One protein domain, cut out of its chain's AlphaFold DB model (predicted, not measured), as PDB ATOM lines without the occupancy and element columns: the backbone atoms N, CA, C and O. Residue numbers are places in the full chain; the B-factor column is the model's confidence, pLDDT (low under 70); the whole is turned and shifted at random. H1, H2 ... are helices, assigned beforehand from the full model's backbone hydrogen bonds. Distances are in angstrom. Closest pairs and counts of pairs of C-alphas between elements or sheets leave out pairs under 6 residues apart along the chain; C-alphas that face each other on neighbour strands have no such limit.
ATOM      1  N   GLN A 709     -18.177  15.348  -1.406       70.56
ATOM      2  CA  GLN A 709     -18.025  15.896  -2.757       70.56
ATOM      3  C   GLN A 709     -16.602  15.698  -3.304       70.56
ATOM      4  O   GLN A 709     -16.451  15.199  -4.415       70.56
ATOM      5  N   GLU A 710     -15.562  15.991  -2.517       74.50
ATOM      6  CA  GLU A 710     -14.169  15.756  -2.922       74.50
ATOM      7  C   GLU A 710     -13.880  14.278  -3.194       74.50
ATOM      8  O   GLU A 710     -13.195  13.975  -4.168       74.50
ATOM      9  N   ILE A 711     -14.437  13.365  -2.384       73.12
ATOM     10  CA  ILE A 711     -14.341  11.915  -2.619       73.12
ATOM     11  C   ILE A 711     -15.015  11.550  -3.946       73.12
ATOM     12  O   ILE A 711     -14.398  10.896  -4.783       73.12
ATOM     13  N   ALA A 712     -16.253  12.003  -4.175       79.94
ATOM     14  CA  ALA A 712     -16.982  11.711  -5.409       79.94
ATOM     15  C   ALA A 712     -16.263  12.246  -6.660       79.94
ATOM     16  O   ALA A 712     -16.238  11.575  -7.689       79.94
ATOM     17  N   ASP A 713     -15.644  13.425  -6.584       82.56
ATOM     18  CA  ASP A 713     -14.895  13.989  -7.707       82.56
ATOM     19  C   ASP A 713     -13.482  13.395  -7.850       82.56
ATOM     20  O   ASP A 713     -12.932  13.391  -8.950       82.56
ATOM     21  N   GLU A 714     -12.879  12.859  -6.785       81.44
ATOM     22  CA  GLU A 714     -11.642  12.070  -6.867       81.44
ATOM     23  C   GLU A 714     -11.900  10.705  -7.520       81.44
ATOM     24  O   GLU A 714     -11.169  10.343  -8.441       81.44
ATOM     25  N   VAL A 715     -13.011  10.036  -7.182       85.31
ATOM     26  CA  VAL A 715     -13.484   8.821  -7.872       85.31
ATOM     27  C   VAL A 715     -13.745   9.093  -9.357       85.31
ATOM     28  O   VAL A 715     -13.154   8.416 -10.191       85.31
ATOM     29  N   LYS A 716     -14.511  10.136  -9.721       87.94
ATOM     30  CA  LYS A 716     -14.738  10.499 -11.140       87.94
ATOM     31  C   LYS A 716     -13.440  10.798 -11.897       87.94
ATOM     32  O   LYS A 716     -13.318  10.458 -13.073       87.94
ATOM     33  N   ARG A 717     -12.463  11.459 -11.255       82.25
ATOM     34  CA  ARG A 717     -11.143  11.709 -11.863       82.25
ATOM     35  C   ARG A 717     -10.379  10.406 -12.072       82.25
ATOM     36  O   ARG A 717      -9.795  10.232 -13.136       82.25
ATOM     37  N   GLU A 718     -10.408   9.482 -11.114       85.50
ATOM     38  CA  GLU A 718      -9.827   8.150 -11.290       85.50
ATOM     39  C   GLU A 718     -10.528   7.334 -12.381       85.50
ATOM     40  O   GLU A 718      -9.845   6.684 -13.166       85.50
ATOM     41  N   GLU A 719     -11.858   7.360 -12.461       85.94
ATOM     42  CA  GLU A 719     -12.632   6.680 -13.506       85.94
ATOM     43  C   GLU A 719     -12.281   7.227 -14.893       85.94
ATOM     44  O   GLU A 719     -11.901   6.456 -15.770       85.94
ATOM     45  N   CYS A 720     -12.274   8.553 -15.056       87.31
ATOM     46  CA  CYS A 720     -11.846   9.229 -16.283       87.31
ATOM     47  C   CYS A 720     -10.384   8.901 -16.655       87.31
ATOM     48  O   CYS A 720     -10.077   8.646 -17.819       87.31
ATOM     49  N   LEU A 721      -9.469   8.829 -15.679       87.56
ATOM     50  CA  LEU A 721      -8.081   8.411 -15.918       87.56
ATOM     51  C   LEU A 721      -7.974   6.928 -16.309       87.56
ATOM     52  O   LEU A 721      -7.216   6.601 -17.221       87.56
ATOM     53  N   LYS A 722      -8.741   6.034 -15.675       89.62
ATOM     54  CA  LYS A 722      -8.802   4.597 -16.004       89.62
ATOM     55  C   LYS A 722      -9.410   4.372 -17.392       89.62
ATOM     56  O   LYS A 722      -8.921   3.533 -18.146       89.62
ATOM     57  N   GLU A 723     -10.424   5.146 -17.768       88.44
ATOM     58  CA  GLU A 723     -11.030   5.137 -19.101       88.44
ATOM     59  C   GLU A 723     -10.068   5.685 -20.167       88.44
ATOM     60  O   GLU A 723      -9.866   5.050 -21.200       88.44
ATOM     61  N   MET A 724      -9.360   6.782 -19.882       80.12
ATOM     62  CA  MET A 724      -8.305   7.316 -20.750       80.12
ATOM     63  C   MET A 724      -7.134   6.332 -20.917       80.12
ATOM     64  O   MET A 724      -6.574   6.211 -22.009       80.12
ATOM     65  N   GLN A 725      -6.766   5.594 -19.865       83.06
ATOM     66  CA  GLN A 725      -5.771   4.518 -19.935       83.06
ATOM     67  C   GLN A 725      -6.262   3.342 -20.790       83.06
ATOM     68  O   GLN A 725      -5.515   2.891 -21.657       83.06
ATOM     69  N   ARG A 726      -7.518   2.895 -20.625       85.25
ATOM     70  CA  ARG A 726      -8.142   1.876 -21.491       85.25
ATOM     71  C   ARG A 726      -8.168   2.317 -22.953       85.25
ATOM     72  O   ARG A 726      -7.713   1.573 -23.814       85.25
ATOM     73  N   TYR A 727      -8.600   3.545 -23.231       86.31
ATOM     74  CA  TYR A 727      -8.617   4.102 -24.583       86.31
ATOM     75  C   TYR A 727      -7.215   4.152 -25.210       86.31
ATOM     76  O   TYR A 727      -7.038   3.769 -26.367       86.31
ATOM     77  N   ASN A 728      -6.196   4.564 -24.447       83.50
ATOM     78  CA  ASN A 728      -4.807   4.546 -24.911       83.50
ATOM     79  C   ASN A 728      -4.284   3.118 -25.150       83.50
ATOM     80  O   ASN A 728      -3.597   2.899 -26.147       83.50
ATOM     81  N   TRP A 729      -4.647   2.150 -24.303       83.81
ATOM     82  CA  TRP A 729      -4.323   0.733 -24.495       83.81
ATOM     83  C   TRP A 729      -4.979   0.163 -25.760       83.81
ATOM     84  O   TRP A 729      -4.278  -0.315 -26.647       83.81
ATOM     85  N   GLU A 730      -6.298   0.306 -25.927       84.06
ATOM     86  CA  GLU A 730      -7.003  -0.137 -27.140       84.06
ATOM     87  C   GLU A 730      -6.519   0.588 -28.408       84.06
ATOM     88  O   GLU A 730      -6.630   0.074 -29.522       84.06
ATOM     89  N   ARG A 731      -6.015   1.822 -28.279       80.88
ATOM     90  CA  ARG A 731      -5.395   2.554 -29.389       80.88
ATOM     91  C   ARG A 731      -4.027   1.973 -29.741       80.88
ATOM     92  O   ARG A 731      -3.724   1.869 -30.927       80.88
ATOM     93  N   GLN A 732      -3.218   1.583 -28.756       76.81
ATOM     94  CA  GLN A 732      -1.952   0.879 -28.989       76.81
ATOM     95  C   GLN A 732      -2.186  -0.509 -29.598       76.81
ATOM     96  O   GLN A 732      -1.534  -0.843 -30.585       76.81
ATOM     97  N   ASP A 733      -3.165  -1.264 -29.097       79.06
ATOM     98  CA  ASP A 733      -3.540  -2.582 -29.621       79.06
ATOM     99  C   ASP A 733      -4.037  -2.508 -31.078       79.06
ATOM    100  O   ASP A 733      -3.503  -3.184 -31.958       79.06
ATOM    101  N   ARG A 734      -4.943  -1.571 -31.400       74.94
ATOM    102  CA  ARG A 734      -5.362  -1.313 -32.793       74.94
ATOM    103  C   ARG A 734      -4.192  -0.880 -33.695       74.94
ATOM    104  O   ARG A 734      -4.152  -1.258 -34.867       74.94
ATOM    105  N   MET A 735      -3.209  -0.146 -33.165       70.44
ATOM    106  CA  MET A 735      -1.969   0.239 -33.870       70.44
ATOM    107  C   MET A 735      -0.932  -0.900 -33.992       70.44
ATOM    108  O   MET A 735       0.012  -0.779 -34.778       70.44
ATOM    109  N   ALA A 736      -1.083  -1.990 -33.235       67.75
ATOM    110  CA  ALA A 736      -0.322  -3.227 -33.398       67.75
ATOM    111  C   ALA A 736      -1.022  -4.155 -34.405       67.75
ATOM    112  O   ALA A 736      -0.445  -4.480 -35.442       67.75
ATOM    113  N   SER A 737      -2.298  -4.470 -34.166       64.12
ATOM    114  CA  SER A 737      -3.141  -5.333 -35.006       64.12
ATOM    115  C   SER A 737      -3.153  -4.914 -36.486       64.12
ATOM    116  O   SER A 737      -2.992  -5.747 -37.378       64.12
ATOM    117  N   THR A 738      -3.230  -3.607 -36.774       61.47
ATOM    118  CA  THR A 738      -3.180  -3.085 -38.156       61.47
ATOM    119  C   THR A 738      -1.888  -3.431 -38.907       61.47
ATOM    120  O   THR A 738      -1.944  -3.655 -40.120       61.47
ATOM    121  N   LYS A 739      -0.742  -3.552 -38.218       57.28
ATOM    122  CA  LYS A 739       0.550  -3.932 -38.822       57.28
ATOM    123  C   LYS A 739       0.618  -5.412 -39.204       57.28
ATOM    124  O   LYS A 739       1.323  -5.756 -40.150       57.28
ATOM    125  N   ASP A 740      -0.129  -6.265 -38.506       53.69
ATOM    126  CA  ASP A 740      -0.171  -7.711 -38.753       53.69
ATOM    127  C   ASP A 740      -1.285  -8.157 -39.708       53.69
ATOM    128  O   ASP A 740      -1.388  -9.343 -40.035       53.69
ATOM    129  N   THR A 741      -2.076  -7.218 -40.240       58.69
ATOM    130  CA  THR A 741      -3.085  -7.535 -41.256       58.69
ATOM    131  C   THR A 741      -2.454  -8.213 -42.488       58.69
ATOM    132  O   THR A 741      -1.451  -7.726 -43.029       58.69
ATOM    133  N   PRO A 742      -3.043  -9.313 -43.008       57.19
ATOM    134  CA  PRO A 742      -2.497 -10.023 -44.166       57.19
ATOM    135  C   PRO A 742      -2.310  -9.135 -45.401       57.19
ATOM    136  O   PRO A 742      -1.361  -9.333 -46.149       57.19
ATOM    137  N   ALA A 743      -3.159  -8.119 -45.590       57.88
ATOM    138  CA  ALA A 743      -3.035  -7.155 -46.681       57.88
ATOM    139  C   ALA A 743      -1.699  -6.386 -46.648       57.88
ATOM    140  O   ALA A 743      -1.026  -6.300 -47.674       57.88
ATOM    141  N   VAL A 744      -1.269  -5.892 -45.480       56.06
ATOM    142  CA  VAL A 744       0.011  -5.173 -45.330       56.06
ATOM    143  C   VAL A 744       1.193  -6.118 -45.566       56.06
ATOM    144  O   VAL A 744       2.109  -5.783 -46.321       56.06
ATOM    145  N   ARG A 745       1.136  -7.345 -45.025       53.88
ATOM    146  CA  ARG A 745       2.139  -8.390 -45.302       53.88
ATOM    147  C   ARG A 745       2.186  -8.783 -46.790       53.88
ATOM    148  O   ARG A 745       3.274  -9.032 -47.303       53.88
ATOM    149  N   THR A 746       1.058  -8.786 -47.506       56.31
ATOM    150  CA  THR A 746       0.993  -9.087 -48.952       56.31
ATOM    151  C   THR A 746       1.495  -7.933 -49.823       56.31
ATOM    152  O   THR A 746       2.135  -8.188 -50.840       56.31
ATOM    153  N   ILE A 747       1.275  -6.673 -49.430       57.38
ATOM    154  CA  ILE A 747       1.844  -5.503 -50.123       57.38
ATOM    155  C   ILE A 747       3.373  -5.484 -49.974       57.38
ATOM    156  O   ILE A 747       4.077  -5.272 -50.958       57.38
ATOM    157  N   LEU A 748       3.898  -5.787 -48.781       53.53
ATOM    158  CA  LEU A 748       5.342  -5.927 -48.556       53.53
ATOM    159  C   LEU A 748       5.942  -7.120 -49.325       53.53
ATOM    160  O   LEU A 748       6.990  -6.974 -49.946       53.53
ATOM    161  N   ARG A 749       5.250  -8.268 -49.380       55.81
ATOM    162  CA  ARG A 749       5.651  -9.453 -50.173       55.81
ATOM    163  C   ARG A 749       5.451  -9.329 -51.693       55.81
ATOM    164  O   ARG A 749       5.714 -10.288 -52.406       55.81
ATOM    165  N   ARG A 750       4.975  -8.185 -52.196       54.28
ATOM    166  CA  ARG A 750       4.927  -7.849 -53.636       54.28
ATOM    167  C   ARG A 750       5.898  -6.724 -54.015       54.28
ATOM    168  O   ARG A 750       5.791  -6.164 -55.105       54.28
TER     169      ARG A 750
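What this domain is: This is residues 709 to 750 of the 752 residues of the protein "MIF4G domain-containing protein" of Steinernema carpocapsae (UniProt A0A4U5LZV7). A single long straight helix, H1, makes most of the length of a thin rod, and a short helix, H2, with residues 749 to 750 after it, carries the rod on past the far end of H1, with nothing folded back along it. The printed part has 42 residues with two named helices, H1 then H2, and no named strand; the class is all helix. The whole is extended, with a radius of gyration of the C-alphas of 18.1 A, and spans 61 by 9 by 6 A.

Where its parts are: H1 covers residues 709 to 740 and is 46.6 A long from C-alpha 709 at (-18.025, 15.896, -2.757) to C-alpha 740 at (-0.171, -7.711, -38.753). H2 covers residues 742 to 748 and ends with C-alpha 748 at (5.342, -5.927, -48.556).

How they stand to each other: H1 and H2 meet only through their link, a tight one of 1 residue, Thr 741. In H2 every O i to N i+4 pair is within hydrogen-bond range; in H1 26 of 28 are.

The domain as a whole: Residues 709 to 750 stand free. The C-alphas of Gln 709 and Arg 750, the two farthest apart, are 60.7 A apart. The printed part has no cut. Its mean pLDDT is 73.2, and residues 736 to 750 are under 70.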